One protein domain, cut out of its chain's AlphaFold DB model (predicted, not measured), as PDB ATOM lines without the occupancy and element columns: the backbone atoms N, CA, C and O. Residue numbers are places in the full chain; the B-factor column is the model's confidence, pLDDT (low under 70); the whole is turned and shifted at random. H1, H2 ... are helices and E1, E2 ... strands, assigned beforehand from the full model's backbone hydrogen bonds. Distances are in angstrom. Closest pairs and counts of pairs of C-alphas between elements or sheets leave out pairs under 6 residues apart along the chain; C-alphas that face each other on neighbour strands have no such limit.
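What this domain is: This is residues 114 to 241 of the 245 residues of an uncharacterized protein of Firmicutes bacterium ADurb.Bin080 (UniProt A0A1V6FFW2). A narrow, twisted sheet of three strands has one long helix, H1, running along one face, and the short helices H2 and H3 touch H1. Two long loops, residues 162 to 174 and 183 to 210, hold no named element. The printed part has 128 residues, ordered H1 E1 E2 H2 H3 E3; the sheet runs E2 E1 E3, antiparallel, and the class is mixed. The whole is compact but flat, with a radius of gyration of the C-alphas of 15.9 A and spans of 49 by 40 by 20 A.

How they stand to each other: In the sheet, E1, residues 152 to 161, is the inner strand between E2, residues 175 to 182, and E3, residues 230 to 240. E1 and E2 form a hairpin, with N 157 and O 179 2.9 A apart. Between E1 and E3, N 156 and O 236 are 2.8 A apart; these N and O pairs are within hydrogen-bond range. H1, residues 117 to 147, is on the sheet at a height of 9.1 A, over E1 and E3, making two layers, a helix on one face of a sheet; it runs along the strands, at 16 degrees to E3 on the local plane. H2, residues 211 to 218, touches H1 at a steep tilt of 53 degrees, opposite ways, through residues 127 to 134 of H1 alone; the closest C-alphas, of Asn 127 and Phe 213, are 5.8 A apart. H3, residues 224 to 227, only just touches H1, with 3 pairs of C-alphas within 8 A, the closest those of Leu 123 and Leu 227 at 7.1 A. H2 and H3 only graze the sheet. E2, H2, H3 and E3 form a split strand-helix-strand unit, two strands running the same way with E1 between them, and its crossover is right-handed. Every O i to N i+4 pair is within range in H1 and H2; H3 is too short for one.

Where its parts are: H1 runs 45.4 A from C-alpha 117 at (-9.295, -58.256, -11.372). E1 measures 30.0 A, E2 20.3 A and E3 29.3 A, ending at C-alpha 240, (21.326, -25.994, -12.668).

The domain as a whole: The farthest C-alphas, of Asp 203 and Tyr 241, are 49.7 A apart. The printed part has no cut; the links E1 to E2 and E2 to H2 are long. Mean pLDDT of the printed part is 86.4, under 70 at residues 184, 194 to 198, 218 and 220 to 221.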
ATOM      1  N   GLN A 114     -11.269 -54.047  -3.371       71.75
ATOM      2  CA  GLN A 114     -12.599 -53.816  -3.926       71.75
ATOM      3  C   GLN A 114     -12.533 -53.570  -5.437       71.75
ATOM      4  O   GLN A 114     -13.571 -53.574  -6.097       71.75
ATOM      5  N   MET A 115     -11.329 -53.372  -5.981       77.62
ATOM      6  CA  MET A 115     -11.105 -53.282  -7.416       77.62
ATOM      7  C   MET A 115     -11.301 -54.629  -8.094       77.62
ATOM      8  O   MET A 115     -10.936 -55.675  -7.552       77.62
ATOM      9  N   THR A 116     -11.830 -54.591  -9.315       88.31
ATOM     10  CA  THR A 116     -11.950 -55.782 -10.154       88.31
ATOM     11  C   THR A 116     -10.572 -56.335 -10.514       88.31
ATOM     12  O   THR A 116      -9.578 -55.607 -10.535       88.31
ATOM     13  N   ASP A 117     -10.516 -57.617 -10.869       88.38
ATOM     14  CA  ASP A 117      -9.295 -58.256 -11.372       88.38
ATOM     15  C   ASP A 117      -8.648 -57.457 -12.514       88.38
ATOM     16  O   ASP A 117      -7.440 -57.242 -12.515       88.38
ATOM     17  N   GLU A 118      -9.460 -56.949 -13.445       92.50
ATOM     18  CA  GLU A 118      -8.989 -56.138 -14.570       92.50
ATOM     19  C   GLU A 118      -8.360 -54.814 -14.104       92.50
ATOM     20  O   GLU A 118      -7.333 -54.383 -14.628       92.50
ATOM     21  N   GLN A 119      -8.959 -54.153 -13.111       91.06
ATOM     22  CA  GLN A 119      -8.418 -52.923 -12.534       91.06
ATOM     23  C   GLN A 119      -7.095 -53.192 -11.808       91.06
ATOM     24  O   GLN A 119      -6.121 -52.474 -12.028       91.06
ATOM     25  N   GLN A 120      -7.021 -54.257 -11.009       89.06
ATOM     26  CA  GLN A 120      -5.785 -54.650 -10.329       89.06
ATOM     27  C   GLN A 120      -4.668 -54.985 -11.330       89.06
ATOM     28  O   GLN A 120      -3.530 -54.551 -11.159       89.06
ATOM     29  N   GLU A 121      -4.986 -55.691 -12.417       91.88
ATOM     30  CA  GLU A 121      -4.039 -55.992 -13.495       91.88
ATOM     31  C   GLU A 121      -3.553 -54.718 -14.205       91.88
ATOM     32  O   GLU A 121      -2.356 -54.570 -14.471       91.88
ATOM     33  N   LYS A 122      -4.445 -53.749 -14.451       94.31
ATOM     34  CA  LYS A 122      -4.071 -52.434 -14.999       94.31
ATOM     35  C   LYS A 122      -3.157 -51.651 -14.053       94.31
ATOM     36  O   LYS A 122      -2.184 -51.069 -14.527       94.31
ATOM     37  N   LEU A 123      -3.412 -51.673 -12.744       92.44
ATOM     38  CA  LEU A 123      -2.535 -51.046 -11.746       92.44
ATOM     39  C   LEU A 123      -1.156 -51.699 -11.692       92.44
ATOM     40  O   LEU A 123      -0.145 -51.003 -11.642       92.44
ATOM     41  N   GLN A 124      -1.087 -53.028 -11.751       92.06
ATOM     42  CA  GLN A 124       0.190 -53.741 -11.807       92.06
ATOM     43  C   GLN A 124       0.954 -53.428 -13.100       92.06
ATOM     44  O   GLN A 124       2.173 -53.248 -13.078       92.06
ATOM     45  N   SER A 125       0.244 -53.300 -14.224       94.94
ATOM     46  CA  SER A 125       0.823 -52.862 -15.496       94.94
ATOM     47  C   SER A 125       1.350 -51.424 -15.417       94.94
ATOM     48  O   SER A 125       2.461 -51.153 -15.874       94.94
ATOM     49  N   LEU A 126       0.616 -50.511 -14.769       95.62
ATOM     50  CA  LEU A 126       1.093 -49.157 -14.483       95.62
ATOM     51  C   LEU A 126       2.357 -49.182 -13.617       95.62
ATOM     52  O   LEU A 126       3.342 -48.559 -13.993       95.62
ATOM     53  N   ASN A 127       2.370 -49.936 -12.518       95.00
ATOM     54  CA  ASN A 127       3.545 -50.083 -11.657       95.00
ATOM     55  C   ASN A 127       4.772 -50.576 -12.436       95.00
ATOM     56  O   ASN A 127       5.870 -50.064 -12.252       95.00
ATOM     57  N   LYS A 128       4.588 -51.518 -13.368       94.81
ATOM     58  CA  LYS A 128       5.670 -51.963 -14.252       94.81
ATOM     59  C   LYS A 128       6.188 -50.848 -15.157       94.81
ATOM     60  O   LYS A 128       7.395 -50.666 -15.255       94.81
ATOM     61  N   ARG A 129       5.288 -50.087 -15.781       95.94
ATOM     62  CA  ARG A 129       5.669 -48.930 -16.604       95.94
ATOM     63  C   ARG A 129       6.412 -47.876 -15.784       95.94
ATOM     64  O   ARG A 129       7.368 -47.301 -16.281       95.94
ATOM     65  N   LEU A 130       5.987 -47.637 -14.546       95.25
ATOM     66  CA  LEU A 130       6.641 -46.696 -13.638       95.25
ATOM     67  C   LEU A 130       8.050 -47.161 -13.253       95.25
ATOM     68  O   LEU A 130       8.964 -46.348 -13.306       95.25
ATOM     69  N   MET A 131       8.266 -48.457 -13.004       94.06
ATOM     70  CA  MET A 131       9.620 -49.007 -12.819       94.06
ATOM     71  C   MET A 131      10.526 -48.756 -14.033       94.06
ATOM     72  O   MET A 131      11.695 -48.406 -13.872       94.06
ATOM     73  N   ASP A 132       9.997 -48.914 -15.251       94.44
ATOM     74  CA  ASP A 132      10.756 -48.627 -16.474       94.44
ATOM     75  C   ASP A 132      11.098 -47.127 -16.585       94.44
ATOM     76  O   ASP A 132      12.192 -46.772 -17.036       94.44
ATOM     77  N   VAL A 133      10.196 -46.243 -16.138       94.00
ATOM     78  CA  VAL A 133      10.456 -44.797 -16.055       94.00
ATOM     79  C   VAL A 133      11.536 -44.491 -15.019       94.00
ATOM     80  O   VAL A 133      12.499 -43.825 -15.379       94.00
ATOM     81  N   GLU A 134      11.444 -45.002 -13.789       92.44
ATOM     82  CA  GLU A 134      12.468 -44.805 -12.745       92.44
ATOM     83  C   GLU A 134      13.861 -45.179 -13.235       92.44
ATOM     84  O   GLU A 134      14.814 -44.409 -13.111       92.44
ATOM     85  N   LYS A 135      13.957 -46.355 -13.860       91.88
ATOM     86  CA  LYS A 135      15.201 -46.831 -14.448       91.88
ATOM     87  C   LYS A 135      15.716 -45.861 -15.512       91.88
ATOM     88  O   LYS A 135      16.894 -45.516 -15.505       91.88
ATOM     89  N   SER A 136      14.837 -45.399 -16.401       92.19
ATOM     90  CA  SER A 136      15.197 -44.460 -17.470       92.19
ATOM     91  C   SER A 136      15.643 -43.099 -16.924       92.19
ATOM     92  O   SER A 136      16.569 -42.503 -17.470       92.19
ATOM     93  N   ILE A 137      15.016 -42.611 -15.846       91.06
ATOM     94  CA  ILE A 137      15.421 -41.379 -15.153       91.06
ATOM     95  C   ILE A 137      16.838 -41.547 -14.612       91.06
ATOM     96  O   ILE A 137      17.685 -40.691 -14.860       91.06
ATOM     97  N   HIS A 138      17.116 -42.658 -13.927       89.75
ATOM     98  CA  HIS A 138      18.429 -42.912 -13.344       89.75
ATOM     99  C   HIS A 138      19.525 -43.063 -14.411       89.75
ATOM    100  O   HIS A 138      20.554 -42.399 -14.332       89.75
ATOM    101  N   GLU A 139      19.285 -43.844 -15.470       90.56
ATOM    102  CA  GLU A 139      20.227 -43.976 -16.593       90.56
ATOM    103  C   GLU A 139      20.493 -42.621 -17.272       90.56
ATOM    104  O   GLU A 139      21.627 -42.295 -17.640       90.56
ATOM    105  N   ARG A 140      19.451 -41.793 -17.429       89.69
ATOM    106  CA  ARG A 140      19.589 -40.454 -18.007       89.69
ATOM    107  C   ARG A 140      20.362 -39.517 -17.085       89.69
ATOM    108  O   ARG A 140      21.170 -38.733 -17.580       89.69
ATOM    109  N   TYR A 141      20.130 -39.609 -15.782       88.00
ATOM    110  CA  TYR A 141      20.848 -38.857 -14.764       88.00
ATOM    111  C   TYR A 141      22.340 -39.182 -14.782       88.00
ATOM    112  O   TYR A 141      23.147 -38.267 -14.905       88.00
ATOM    113  N   GLU A 142      22.715 -40.465 -14.745       88.56
ATOM    114  CA  GLU A 142      24.121 -40.887 -14.791       88.56
ATOM    115  C   GLU A 142      24.831 -40.342 -16.037       88.56
ATOM    116  O   GLU A 142      25.968 -39.870 -15.964       88.56
ATOM    117  N   GLN A 143      24.141 -40.356 -17.182       90.12
ATOM    118  CA  GLN A 143      24.672 -39.804 -18.422       90.12
ATOM    119  C   GLN A 143      24.877 -38.284 -18.339       90.12
ATOM    120  O   GLN A 143      25.945 -37.803 -18.710       90.12
ATOM    121  N   ILE A 144      23.891 -37.525 -17.850       88.44
ATOM    122  CA  ILE A 144      24.003 -36.062 -17.749       88.44
ATOM    123  C   ILE A 144      25.057 -35.673 -16.709       88.44
ATOM    124  O   ILE A 144      25.877 -34.803 -16.982       88.44
ATOM    125  N   HIS A 145      25.087 -36.335 -15.551       87.00
ATOM    126  CA  HIS A 145      26.061 -36.063 -14.495       87.00
ATOM    127  C   HIS A 145      27.498 -36.328 -14.960       87.00
ATOM    128  O   HIS A 145      28.420 -35.601 -14.605       87.00
ATOM    129  N   LYS A 146      27.704 -37.336 -15.817       88.94
ATOM    130  CA  LYS A 146      29.005 -37.587 -16.444       88.94
ATOM    131  C   LYS A 146      29.444 -36.448 -17.370       88.94
ATOM    132  O   LYS A 146      30.635 -36.143 -17.420       88.94
ATOM    133  N   ASP A 147      28.507 -35.862 -18.109       88.00
ATOM    134  CA  ASP A 147      28.778 -34.768 -19.045       88.00
ATOM    135  C   ASP A 147      28.888 -33.406 -18.323       88.00
ATOM    136  O   ASP A 147      29.568 -32.502 -18.809       88.00
ATOM    137  N   HIS A 148      28.259 -33.281 -17.148       85.75
ATOM    138  CA  HIS A 148      28.119 -32.056 -16.359       85.75
ATOM    139  C   HIS A 148      28.229 -32.318 -14.839       85.75
ATOM    140  O   HIS A 148      27.237 -32.189 -14.115       85.75
ATOM    141  N   PRO A 149      29.413 -32.691 -14.325       83.38
ATOM    142  CA  PRO A 149      29.571 -33.137 -12.937       83.38
ATOM    143  C   PRO A 149      29.390 -32.021 -11.899       83.38
ATOM    144  O   PRO A 149      29.089 -32.300 -10.743       83.38
ATOM    145  N   GLU A 150      29.581 -30.765 -12.300       82.88
ATOM    146  CA  GLU A 150      29.402 -29.579 -11.457       82.88
ATOM    147  C   GLU A 150      27.958 -29.049 -11.389       82.88
ATOM    148  O   GLU A 150      27.700 -28.120 -10.625       82.88
ATOM    149  N   GLY A 151      27.037 -29.598 -12.187       81.38
ATOM    150  CA  GLY A 151      25.631 -29.196 -12.178       81.38
ATOM    151  C   GLY A 151      24.821 -29.944 -11.120       81.38
ATOM    152  O   GLY A 151      24.977 -31.153 -10.944       81.38
ATOM    153  N   GLU A 152      23.904 -29.242 -10.458       84.94
ATOM    154  CA  GLU A 152      22.846 -29.872  -9.672       84.94
ATOM    155  C   GLU A 152      21.740 -30.349 -10.610       84.94
ATOM    156  O   GLU A 152      21.271 -29.611 -11.480       84.94
ATOM    157  N   LEU A 153      21.329 -31.604 -10.454       87.06
ATOM    158  CA  LEU A 153      20.339 -32.233 -11.314       87.06
ATOM    159  C   LEU A 153      19.029 -32.433 -10.561       87.06
ATOM    160  O   LEU A 153      18.993 -32.979  -9.459       87.06
ATOM    161  N   SER A 154      17.939 -32.034 -11.203       89.06
ATOM    162  CA  SER A 154      16.574 -32.264 -10.738       89.06
ATOM    163  C   SER A 154      15.737 -32.835 -11.871       89.06
ATOM    164  O   SER A 154      16.050 -32.655 -13.053       89.06
ATOM    165  N   CYS A 155      14.667 -33.536 -11.525       90.06
ATOM    166  CA  CYS A 155      13.675 -33.949 -12.499       90.06
ATOM    167  C   CYS A 155      12.279 -33.519 -12.074       90.06
ATOM    168  O   CYS A 155      11.936 -33.492 -10.895       90.06
ATOM    169  N   GLU A 156      11.488 -33.188 -13.075       93.31
ATOM    170  CA  GLU A 156      10.078 -32.903 -12.956       93.31
ATOM    171  C   GLU A 156       9.325 -34.012 -13.691       93.31
ATOM    172  O   GLU A 156       9.654 -34.357 -14.833       93.31
ATOM    173  N   ILE A 157       8.348 -34.609 -13.017       94.62
ATOM    174  CA  ILE A 157       7.594 -35.757 -13.508       94.62
ATOM    175  C   ILE A 157       6.121 -35.379 -13.541       94.62
ATOM    176  O   ILE A 157       5.521 -35.073 -12.511       94.62
ATOM    177  N   GLU A 158       5.535 -35.428 -14.732       95.62
ATOM    178  CA  GLU A 158       4.122 -35.159 -14.974       95.62
ATOM    179  C   GLU A 158       3.410 -36.453 -15.375       95.62
ATOM    180  O   GLU A 158       3.857 -37.202 -16.252       95.62
ATOM    181  N   PHE A 159       2.259 -36.695 -14.759       94.50
ATOM    182  CA  PHE A 159       1.370 -37.809 -15.064       94.50
ATOM    183  C   PHE A 159       0.168 -37.264 -15.821       94.50
ATOM    184  O   PHE A 159      -0.597 -36.466 -15.284       94.50
ATOM    185  N   LEU A 160       0.021 -37.669 -17.078       95.56
ATOM    186  CA  LEU A 160      -0.993 -37.136 -17.980       95.56
ATOM    187  C   LEU A 160      -2.156 -38.114 -18.118       95.56
ATOM    188  O   LEU A 160      -1.941 -39.333 -18.148       95.56
ATOM    189  N   LEU A 161      -3.363 -37.575 -18.287       94.44
ATOM    190  CA  LEU A 161      -4.565 -38.346 -18.602       94.44
ATOM    191  C   LEU A 161      -4.376 -39.187 -19.875       94.44
ATOM    192  O   LEU A 161      -3.605 -38.851 -20.782       94.44
ATOM    193  N   LYS A 162      -5.099 -40.305 -19.954       95.38
ATOM    194  CA  LYS A 162      -5.274 -41.042 -21.209       95.38
ATOM    195  C   LYS A 162      -6.093 -40.220 -22.195       95.38
ATOM    196  O   LYS A 162      -7.011 -39.520 -21.803       95.38
ATOM    197  N   GLU A 163      -5.796 -40.387 -23.480       94.62
ATOM    198  CA  GLU A 163      -6.528 -39.720 -24.568       94.62
ATOM    199  C   GLU A 163      -8.006 -40.144 -24.642       94.62
ATOM    200  O   GLU A 163      -8.824 -39.420 -25.194       94.62
ATOM    201  N   ASP A 164      -8.358 -41.314 -24.096       94.06
ATOM    202  CA  ASP A 164      -9.737 -41.804 -24.004       94.06
ATOM    203  C   ASP A 164     -10.422 -41.470 -22.666       94.06
ATOM    204  O   ASP A 164     -11.547 -41.917 -22.425       94.06
ATOM    205  N   ASP A 165      -9.769 -40.696 -21.792       94.19
ATOM    206  CA  ASP A 165     -10.354 -40.263 -20.527       94.19
ATOM    207  C   ASP A 165     -11.410 -39.161 -20.756       94.19
ATOM    208  O   ASP A 165     -11.164 -38.236 -21.530       94.19
ATOM    209  N   PRO A 166     -12.584 -39.205 -20.095       88.75
ATOM    210  CA  PRO A 166     -13.636 -38.202 -20.283       88.75
ATOM    211  C   PRO A 166     -13.241 -36.757 -19.959       88.75
ATOM    212  O   PRO A 166     -13.896 -35.840 -20.449       88.75
ATOM    213  N   GLU A 167     -12.232 -36.550 -19.111       85.94
ATOM    214  CA  GLU A 167     -11.734 -35.213 -18.754       85.94
ATOM    215  C   GLU A 167     -10.570 -34.762 -19.649       85.94
ATOM    216  O   GLU A 167     -10.053 -33.663 -19.469       85.94
ATOM    217  N   TRP A 168     -10.160 -35.587 -20.618       94.06
ATOM    218  CA  TRP A 168      -9.094 -35.248 -21.550       94.06
ATOM    219  C   TRP A 168      -9.552 -34.213 -22.589       94.06
ATOM    220  O   TRP A 168     -10.656 -34.299 -23.134       94.06
ATOM    221  N   SER A 169      -8.686 -33.248 -22.897       92.44
ATOM    222  CA  SER A 169      -8.942 -32.162 -23.846       92.44
ATOM    223  C   SER A 169      -7.722 -31.858 -24.716       92.44
ATOM    224  O   SER A 169      -6.623 -31.664 -24.205       92.44
ATOM    225  N   ASP A 170      -7.924 -31.706 -26.029       91.50
ATOM    226  CA  ASP A 170      -6.896 -31.225 -26.971       91.50
ATOM    227  C   ASP A 170      -6.422 -29.786 -26.671       91.50
ATOM    228  O   ASP A 170      -5.383 -29.351 -27.171       91.50
ATOM    229  N   GLU A 171      -7.195 -29.028 -25.890       90.00
ATOM    230  CA  GLU A 171      -6.910 -27.631 -25.546       90.00
ATOM    231  C   GLU A 171      -6.140 -27.475 -24.222       90.00
ATOM    232  O   GLU A 171      -5.777 -26.352 -23.871       90.00
ATOM    233  N   ASP A 172      -5.884 -28.573 -23.500       88.31
ATOM    234  CA  ASP A 172      -5.243 -28.579 -22.178       88.31
ATOM    235  C   ASP A 172      -3.936 -29.401 -22.160       88.31
ATOM    236  O   ASP A 172      -3.670 -30.232 -23.034       88.31
ATOM    237  N   ASP A 173      -3.097 -29.192 -21.146       88.44
ATOM    238  CA  ASP A 173      -1.884 -29.986 -20.928       88.44
ATOM    239  C   ASP A 173      -2.180 -31.406 -20.409       88.44
ATOM    240  O   ASP A 173      -1.332 -32.299 -20.532       88.44
ATOM    241  N   ASN A 174      -3.412 -31.625 -19.928       92.25
ATOM    242  CA  ASN A 174      -3.945 -32.881 -19.405       92.25
ATOM    243  C   ASN A 174      -3.142 -33.444 -18.221       92.25
ATOM    244  O   ASN A 174      -3.104 -34.664 -18.020       92.25
ATOM    245  N   VAL A 175      -2.472 -32.578 -17.457       91.19
ATOM    246  CA  VAL A 175      -1.665 -32.970 -16.301       91.19
ATOM    247  C   VAL A 175      -2.577 -33.281 -15.114       91.19
ATOM    248  O   VAL A 175      -3.257 -32.418 -14.571       91.19
ATOM    249  N   MET A 176      -2.559 -34.538 -14.672       87.25
ATOM    250  CA  MET A 176      -3.289 -34.982 -13.482       87.25
ATOM    251  C   MET A 176      -2.534 -34.679 -12.194       87.25
ATOM    252  O   MET A 176      -3.119 -34.365 -11.160       87.25
ATOM    253  N   ALA A 177      -1.222 -34.881 -12.241       85.19
ATOM    254  CA  ALA A 177      -0.338 -34.718 -11.108       85.19
ATOM    255  C   ALA A 177       1.069 -34.406 -11.606       85.19
ATOM    256  O   ALA A 177       1.496 -34.897 -12.655       85.19
ATOM    257  N   ARG A 178       1.790 -33.614 -10.818       90.75
ATOM    258  CA  ARG A 178       3.182 -33.245 -11.055       90.75
ATOM    259  C   ARG A 178       3.963 -33.426  -9.764       90.75
ATOM    260  O   ARG A 178       3.434 -33.169  -8.682       90.75
ATOM    261  N   MET A 179       5.219 -33.822  -9.889       88.56
ATOM    262  CA  MET A 179       6.174 -33.778  -8.795       88.56
ATOM    263  C   MET A 179       7.549 -33.315  -9.255       88.56
ATOM    264  O   MET A 179       7.982 -33.642 -10.359       88.56
ATOM    265  N   ASP A 180       8.229 -32.611  -8.358       87.06
ATOM    266  CA  ASP A 180       9.643 -32.286  -8.467       87.06
ATOM    267  C   ASP A 180      10.433 -33.248  -7.582       87.06
ATOM    268  O   ASP A 180      10.062 -33.493  -6.432       87.06
ATOM    269  N   HIS A 181      11.527 -33.788  -8.105       81.06
ATOM    270  CA  HIS A 181      12.382 -34.705  -7.370       81.06
ATOM    271  C   HIS A 181      13.861 -34.391  -7.608       81.06
ATOM    272  O   HIS A 181      14.337 -34.315  -8.746       81.06
ATOM    273  N   SER A 182      14.589 -34.216  -6.505       76.25
ATOM    274  CA  SER A 182      16.049 -34.269  -6.468       76.25
ATOM    275  C   SER A 182      16.479 -35.728  -6.458       76.25
ATOM    276  O   SER A 182      15.931 -36.504  -5.687       76.25
ATOM    277  N   MET A 183      17.449 -36.104  -7.286       70.62
ATOM    278  CA  MET A 183      17.801 -37.515  -7.427       70.62
ATOM    279  C   MET A 183      18.501 -38.068  -6.183       70.62
ATOM    280  O   MET A 183      19.589 -37.618  -5.829       70.62
ATOM    281  N   ASP A 184      17.880 -39.087  -5.590       69.56
ATOM    282  CA  ASP A 184      18.425 -39.894  -4.497       69.56
ATOM    283  C   ASP A 184      19.014 -41.229  -5.005       69.56
ATOM    284  O   ASP A 184      18.949 -41.569  -6.195       69.56
ATOM    285  N   ASP A 185      19.590 -42.015  -4.089       70.31
ATOM    286  CA  ASP A 185      20.093 -43.362  -4.369       70.31
ATOM    287  C   ASP A 185      18.987 -44.271  -4.943       70.31
ATOM    288  O   ASP A 185      17.977 -44.565  -4.296       70.31
ATOM    289  N   TYR A 186      19.206 -44.787  -6.155       76.50
ATOM    290  CA  TYR A 186      18.271 -45.685  -6.833       76.50
ATOM    291  C   TYR A 186      18.483 -47.144  -6.412       76.50
ATOM    292  O   TYR A 186      19.538 -47.736  -6.647       76.50
ATOM    293  N   ASN A 187      17.445 -47.766  -5.846       82.69
ATOM    294  CA  ASN A 187      17.413 -49.207  -5.603       82.69
ATOM    295  C   ASN A 187      16.233 -49.864  -6.344       82.69
ATOM    296  O   ASN A 187      15.117 -49.858  -5.821       82.69
ATOM    297  N   PRO A 188      16.464 -50.521  -7.498       77.56
ATOM    298  CA  PRO A 188      15.399 -51.139  -8.298       77.56
ATOM    299  C   PRO A 188      14.703 -52.323  -7.613       77.56
ATOM    300  O   PRO A 188      13.671 -52.785  -8.090       77.56
ATOM    301  N   ASN A 189      15.279 -52.855  -6.529       85.06
ATOM    302  CA  ASN A 189      14.723 -53.987  -5.786       85.06
ATOM    303  C   ASN A 189      13.992 -53.554  -4.506       85.06
ATOM    304  O   ASN A 189      13.522 -54.411  -3.752       85.06
ATOM    305  N   ALA A 190      13.954 -52.251  -4.206       87.25
ATOM    306  CA  ALA A 190      13.226 -51.736  -3.060       87.25
ATOM    307  C   ALA A 190      11.723 -51.725  -3.359       87.25
ATOM    308  O   ALA A 190      11.269 -51.084  -4.304       87.25
ATOM    309  N   SER A 191      10.952 -52.403  -2.507       89.06
ATOM    310  CA  SER A 191       9.496 -52.290  -2.522       89.06
ATOM    311  C   SER A 191       9.064 -51.185  -1.572       89.06
ATOM    312  O   SER A 191       9.324 -51.267  -0.372       89.06
ATOM    313  N   TRP A 192       8.337 -50.213  -2.110       87.69
ATOM    314  CA  TRP A 192       7.726 -49.092  -1.392       87.69
ATOM    315  C   TRP A 192       6.259 -49.368  -1.032       87.69
ATOM    316  O   TRP A 192       5.430 -48.474  -0.867       87.69
ATOM    317  N   ASN A 193       5.913 -50.652  -0.932       82.81
ATOM    318  CA  ASN A 193       4.624 -51.088  -0.426       82.81
ATOM    319  C   ASN A 193       4.606 -51.001   1.104       82.81
ATOM    320  O   ASN A 193       4.916 -51.976   1.790       82.81
ATOM    321  N   ASP A 194       4.188 -49.852   1.630       69.69
ATOM    322  CA  ASP A 194       4.074 -49.620   3.077       69.69
ATOM    323  C   ASP A 194       2.948 -50.424   3.737       69.69
ATOM    324  O   ASP A 194       2.890 -50.568   4.963       69.69
ATOM    325  N   ALA A 195       2.038 -50.977   2.935       67.12
ATOM    326  CA  ALA A 195       0.913 -51.771   3.395       67.12
ATOM    327  C   ALA A 195       0.974 -53.208   2.847       67.12
ATOM    328  O   ALA A 195       0.003 -53.686   2.255       67.12
ATOM    329  N   PRO A 196       2.051 -53.978   3.100       66.62
ATOM    330  CA  PRO A 196       2.244 -55.301   2.495       66.62
ATOM    331  C   PRO A 196       1.212 -56.331   2.976       66.62
ATOM    332  O   PRO A 196       1.058 -57.405   2.400       66.62
ATOM    333  N   HIS A 197       0.484 -56.014   4.050       63.09
ATOM    334  CA  HIS A 197      -0.640 -56.800   4.535       63.09
ATOM    335  C   HIS A 197      -1.948 -56.530   3.781       63.09
ATOM    336  O   HIS A 197      -2.816 -57.401   3.794       63.09
ATOM    337  N   LEU A 198      -2.049 -55.388   3.098       62.03
ATOM    338  CA  LEU A 198      -3.233 -54.880   2.402       62.03
ATOM    339  C   LEU A 198      -3.059 -54.769   0.889       62.03
ATOM    340  O   LEU A 198      -4.037 -54.538   0.202       62.03
ATOM    341  N   ILE A 199      -1.853 -54.859   0.350       74.38
ATOM    342  CA  ILE A 199      -1.648 -54.749  -1.092       74.38
ATOM    343  C   ILE A 199      -0.881 -55.991  -1.511       74.38
ATOM    344  O   ILE A 199       0.342 -56.069  -1.351       74.38
ATOM    345  N   ARG A 200      -1.622 -57.010  -1.951       78.25
ATOM    346  CA  ARG A 200      -1.092 -58.332  -2.301       78.25
ATOM    347  C   ARG A 200      -1.647 -58.791  -3.646       78.25
ATOM    348  O   ARG A 200      -2.682 -58.308  -4.095       78.25
ATOM    349  N   ASP A 201      -0.939 -59.712  -4.280       80.25
ATOM    350  CA  ASP A 201      -1.415 -60.397  -5.475       80.25
ATOM    351  C   ASP A 201      -2.529 -61.412  -5.151       80.25
ATOM    352  O   ASP A 201      -2.917 -61.616  -3.994       80.25
ATOM    353  N   LYS A 202      -3.032 -62.073  -6.199       76.75
ATOM    354  CA  LYS A 202      -4.074 -63.107  -6.104       76.75
ATOM    355  C   LYS A 202      -3.632 -64.331  -5.285       76.75
ATOM    356  O   LYS A 202      -4.482 -65.026  -4.736       76.75
ATOM    357  N   ASP A 203      -2.325 -64.560  -5.149       80.75
ATOM    358  CA  ASP A 203      -1.738 -65.636  -4.340       80.75
ATOM    359  C   ASP A 203      -1.483 -65.203  -2.881       80.75
ATOM    360  O   ASP A 203      -0.943 -65.964  -2.073       80.75
ATOM    361  N   GLY A 204      -1.856 -63.970  -2.519       75.44
ATOM    362  CA  GLY A 204      -1.670 -63.410  -1.188       75.44
ATOM    363  C   GLY A 204      -0.235 -62.976  -0.886       75.44
ATOM    364  O   GLY A 204       0.078 -62.715   0.280       75.44
ATOM    365  N   LYS A 205       0.654 -62.857  -1.875       83.88
ATOM    366  CA  LYS A 205       2.004 -62.306  -1.681       83.88
ATOM    367  C   LYS A 205       1.973 -60.783  -1.779       83.88
ATOM    368  O   LYS A 205       1.307 -60.260  -2.667       83.88
ATOM    369  N   PRO A 206       2.684 -60.051  -0.904       81.94
ATOM    370  CA  PRO A 206       2.766 -58.598  -1.009       81.94
ATOM    371  C   PRO A 206       3.205 -58.175  -2.409       81.94
ATOM    372  O   PRO A 206       4.185 -58.708  -2.932       81.94
ATOM    373  N   LEU A 207       2.492 -57.220  -3.005       86.56
ATOM    374  CA  LEU A 207       2.916 -56.662  -4.282       86.56
ATOM    375  C   LEU A 207       4.190 -55.853  -4.089       86.56
ATOM    376  O   LEU A 207       4.348 -55.137  -3.097       86.56
ATOM    377  N   HIS A 208       5.072 -55.940  -5.074       91.62
ATOM    378  CA  HIS A 208       6.170 -55.003  -5.203       91.62
ATOM    379  C   HIS A 208       5.635 -53.700  -5.794       91.62
ATOM    380  O   HIS A 208       5.194 -53.698  -6.944       91.62
ATOM    381  N   LEU A 209       5.674 -52.608  -5.033       90.25
ATOM    382  CA  LEU A 209       5.352 -51.274  -5.541       90.25
ATOM    383  C   LEU A 209       6.647 -50.487  -5.695       90.25
ATOM    384  O   LEU A 209       7.464 -50.470  -4.778       90.25
ATOM    385  N   CYS A 210       6.843 -49.888  -6.864       92.50
ATOM    386  CA  CYS A 210       7.984 -49.016  -7.108       92.50
ATOM    387  C   CYS A 210       7.802 -47.655  -6.433       92.50
ATOM    388  O   CYS A 210       6.711 -47.334  -5.951       92.50
ATOM    389  N   TRP A 211       8.878 -46.878  -6.384       91.12
ATOM    390  CA  TRP A 211       8.900 -45.580  -5.725       91.12
ATOM    391  C   TRP A 211       7.895 -44.605  -6.357       91.12
ATOM    392  O   TRP A 211       7.049 -44.077  -5.652       91.12
ATOM    393  N   LEU A 212       7.865 -44.451  -7.681       92.12
ATOM    394  CA  LEU A 212       6.903 -43.591  -8.373       92.12
ATOM    395  C   LEU A 212       5.461 -44.029  -8.133       92.12
ATOM    396  O   LEU A 212       4.568 -43.194  -8.017       92.12
ATOM    397  N   PHE A 213       5.209 -45.337  -8.050       91.88
ATOM    398  CA  PHE A 213       3.874 -45.813  -7.706       91.88
ATOM    399  C   PHE A 213       3.508 -45.387  -6.281       91.88
ATOM    400  O   PHE A 213       2.399 -44.900  -6.057       91.88
ATOM    401  N   HIS A 214       4.440 -45.546  -5.338       85.75
ATOM    402  CA  HIS A 214       4.296 -45.074  -3.967       85.75
ATOM    403  C   HIS A 214       4.027 -43.573  -3.907       85.75
ATOM    404  O   HIS A 214       3.046 -43.164  -3.303       85.75
ATOM    405  N   GLU A 215       4.810 -42.760  -4.600       84.69
ATOM    406  CA  GLU A 215       4.632 -41.314  -4.652       84.69
ATOM    407  C   GLU A 215       3.239 -40.906  -5.140       84.69
ATOM    408  O   GLU A 215       2.579 -40.061  -4.528       84.69
ATOM    409  N   LEU A 216       2.747 -41.550  -6.204       82.44
ATOM    410  CA  LEU A 216       1.440 -41.249  -6.783       82.44
ATOM    411  C   LEU A 216       0.295 -41.428  -5.782       82.44
ATOM    412  O   LEU A 216      -0.540 -40.532  -5.622       82.44
ATOM    413  N   TYR A 217       0.229 -42.579  -5.109       75.88
ATOM    414  CA  TYR A 217      -0.853 -42.807  -4.155       75.88
ATOM    415  C   TYR A 217      -0.553 -42.177  -2.795       75.88
ATOM    416  O   TYR A 217      -1.494 -41.778  -2.105       75.88
ATOM    417  N   ASP A 218       0.715 -42.106  -2.379       69.75
ATOM    418  CA  ASP A 218       1.082 -41.786  -1.005       69.75
ATOM    419  C   ASP A 218       1.311 -40.291  -0.755       69.75
ATOM    420  O   ASP A 218       0.784 -39.730   0.216       69.75
ATOM    421  N   HIS A 219       2.021 -39.639  -1.672       71.38
ATOM    422  CA  HIS A 219       2.427 -38.240  -1.566       71.38
ATOM    423  C   HIS A 219       1.556 -37.312  -2.419       71.38
ATOM    424  O   HIS A 219       1.118 -36.269  -1.930       71.38
ATOM    425  N   LEU A 220       1.209 -37.728  -3.638       68.44
ATOM    426  CA  LEU A 220       0.312 -36.991  -4.536       68.44
ATOM    427  C   LEU A 220      -1.173 -37.256  -4.239       68.44
ATOM    428  O   LEU A 220      -2.043 -36.501  -4.664       68.44
ATOM    429  N   GLY A 221      -1.474 -38.287  -3.444       65.19
ATOM    430  CA  GLY A 221      -2.813 -38.540  -2.908       65.19
ATOM    431  C   GLY A 221      -3.835 -39.050  -3.928       65.19
ATOM    432  O   GLY A 221      -5.034 -39.083  -3.609       65.19
ATOM    433  N   LEU A 222      -3.377 -39.478  -5.110       72.19
ATOM    434  CA  LEU A 222      -4.239 -40.022  -6.154       72.19
ATOM    435  C   LEU A 222      -4.992 -41.254  -5.648       72.19
ATOM    436  O   LEU A 222      -4.464 -42.088  -4.903       72.19
ATOM    437  N   ALA A 223      -6.268 -41.359  -6.015       73.44
ATOM    438  CA  ALA A 223      -7.032 -42.569  -5.774       73.44
ATOM    439  C   ALA A 223      -6.558 -43.686  -6.693       73.44
ATOM    440  O   ALA A 223      -6.000 -43.434  -7.757       73.44
ATOM    441  N   TRP A 224      -6.802 -44.932  -6.297       80.19
ATOM    442  CA  TRP A 224      -6.449 -46.073  -7.131       80.19
ATOM    443  C   TRP A 224      -7.126 -45.983  -8.508       80.19
ATOM    444  O   TRP A 224      -6.545 -46.382  -9.510       80.19
ATOM    445  N   GLU A 225      -8.332 -45.420  -8.581       83.69
ATOM    446  CA  GLU A 225      -9.055 -45.177  -9.828       83.69
ATOM    447  C   GLU A 225      -8.387 -44.082 -10.653       83.69
ATOM    448  O   GLU A 225      -8.280 -44.227 -11.866       83.69
ATOM    449  N   ASP A 226      -7.872 -43.032 -10.011       83.62
ATOM    450  CA  ASP A 226      -7.117 -41.979 -10.692       83.62
ATOM    451  C   ASP A 226      -5.828 -42.539 -11.300       83.62
ATOM    452  O   ASP A 226      -5.482 -42.219 -12.434       83.62
ATOM    453  N   LEU A 227      -5.156 -43.469 -10.613       89.69
ATOM    454  CA  LEU A 227      -3.999 -44.166 -11.184       89.69
ATOM    455  C   LEU A 227      -4.366 -44.895 -12.487       89.69
ATOM    456  O   LEU A 227      -3.583 -44.913 -13.437       89.69
ATOM    457  N   LEU A 228      -5.576 -45.457 -12.583       92.56
ATOM    458  CA  LEU A 228      -6.045 -46.111 -13.808       92.56
ATOM    459  C   LEU A 228      -6.251 -45.139 -14.972       92.56
ATOM    460  O   LEU A 228      -6.329 -45.604 -16.111       92.56
ATOM    461  N   ARG A 229      -6.333 -43.832 -14.720       94.06
ATOM    462  CA  ARG A 229      -6.505 -42.784 -15.736       94.06
ATOM    463  C   ARG A 229      -5.171 -42.280 -16.291       94.06
ATOM    464  O   ARG A 229      -5.162 -41.592 -17.305       94.06
ATOM    465  N   VAL A 230      -4.042 -42.689 -15.700       95.69
ATOM    466  CA  VAL A 230      -2.700 -42.323 -16.176       95.69
ATOM    467  C   VAL A 230      -2.428 -42.938 -17.551       95.69
ATOM    468  O   VAL A 230      -2.342 -44.162 -17.731       95.69
ATOM    469  N   GLY A 231      -2.268 -42.066 -18.540       95.75
ATOM    470  CA  GLY A 231      -1.990 -42.400 -19.929       95.75
ATOM    471  C   GLY A 231      -0.518 -42.283 -20.258       95.75
ATOM    472  O   GLY A 231       0.122 -43.287 -20.584       95.75
ATOM    473  N   LYS A 232       0.033 -41.074 -20.150       95.38
ATOM    474  CA  LYS A 232       1.438 -40.776 -20.459       95.38
ATOM    475  C   LYS A 232       2.156 -40.280 -19.207       95.38
ATOM    476  O   LYS A 232       1.539 -39.735 -18.303       95.38
ATOM    477  N   ILE A 233       3.464 -40.499 -19.169       96.25
ATOM    478  CA  ILE A 233       4.346 -39.977 -18.125       96.25
ATOM    479  C   ILE A 233       5.375 -39.129 -18.853       96.25
ATOM    480  O   ILE A 233       6.070 -39.639 -19.738       96.25
ATOM    481  N   ARG A 234       5.420 -37.835 -18.549       95.75
ATOM    482  CA  ARG A 234       6.417 -36.915 -19.089       95.75
ATOM    483  C   ARG A 234       7.457 -36.669 -18.008       95.75
ATOM    484  O   ARG A 234       7.110 -36.426 -16.861       95.75
ATOM    485  N   VAL A 235       8.725 -36.756 -18.387       94.44
ATOM    486  CA  VAL A 235       9.853 -36.478 -17.499       94.44
ATOM    487  C   VAL A 235      10.685 -35.376 -18.129       94.44
ATOM    488  O   VAL A 235      11.129 -35.513 -19.273       94.44
ATOM    489  N   THR A 236      10.935 -34.322 -17.365       92.81
ATOM    490  CA  THR A 236      11.847 -33.236 -17.714       92.81
ATOM    491  C   THR A 236      13.022 -33.275 -16.748       92.81
ATOM    492  O   THR A 236      12.823 -33.214 -15.543       92.81
ATOM    493  N   VAL A 237      14.250 -33.391 -17.255       88.81
ATOM    494  CA  VAL A 237      15.465 -33.362 -16.422       88.81
ATOM    495  C   VAL A 237      16.156 -32.019 -16.616       88.81
ATOM    496  O   VAL A 237      16.450 -31.642 -17.751       88.81
ATOM    497  N   ASN A 238      16.416 -31.320 -15.515       87.44
ATOM    498  CA  ASN A 238      17.041 -30.007 -15.485       87.44
ATOM    499  C   ASN A 238      18.423 -30.094 -14.831       87.44
ATOM    500  O   ASN A 238      18.596 -30.784 -13.828       87.44
ATOM    501  N   ALA A 239      19.387 -29.359 -15.392       86.62
ATOM    502  CA  ALA A 239      20.700 -29.131 -14.798       86.62
ATOM    503  C   ALA A 239      20.846 -27.647 -14.452       86.62
ATOM    504  O   ALA A 239      20.719 -26.792 -15.333       86.62
ATOM    505  N   SER A 240      21.097 -27.343 -13.182       86.69
ATOM    506  CA  SER A 240      21.326 -25.994 -12.668       86.69
ATOM    507  C   SER A 240      22.772 -25.817 -12.216       86.69
ATOM    508  O   SER A 240      23.396 -26.743 -11.707       86.69
ATOM    509  N   TYR A 241      23.306 -24.609 -12.404       86.19
ATOM    510  CA  TYR A 241      24.670 -24.249 -12.025       86.19
ATOM    511  C   TYR A 241      24.645 -22.964 -11.213       86.19
ATOM    512  O   TYR A 241      24.115 -21.949 -11.676       86.19
TER     513      TYR A 241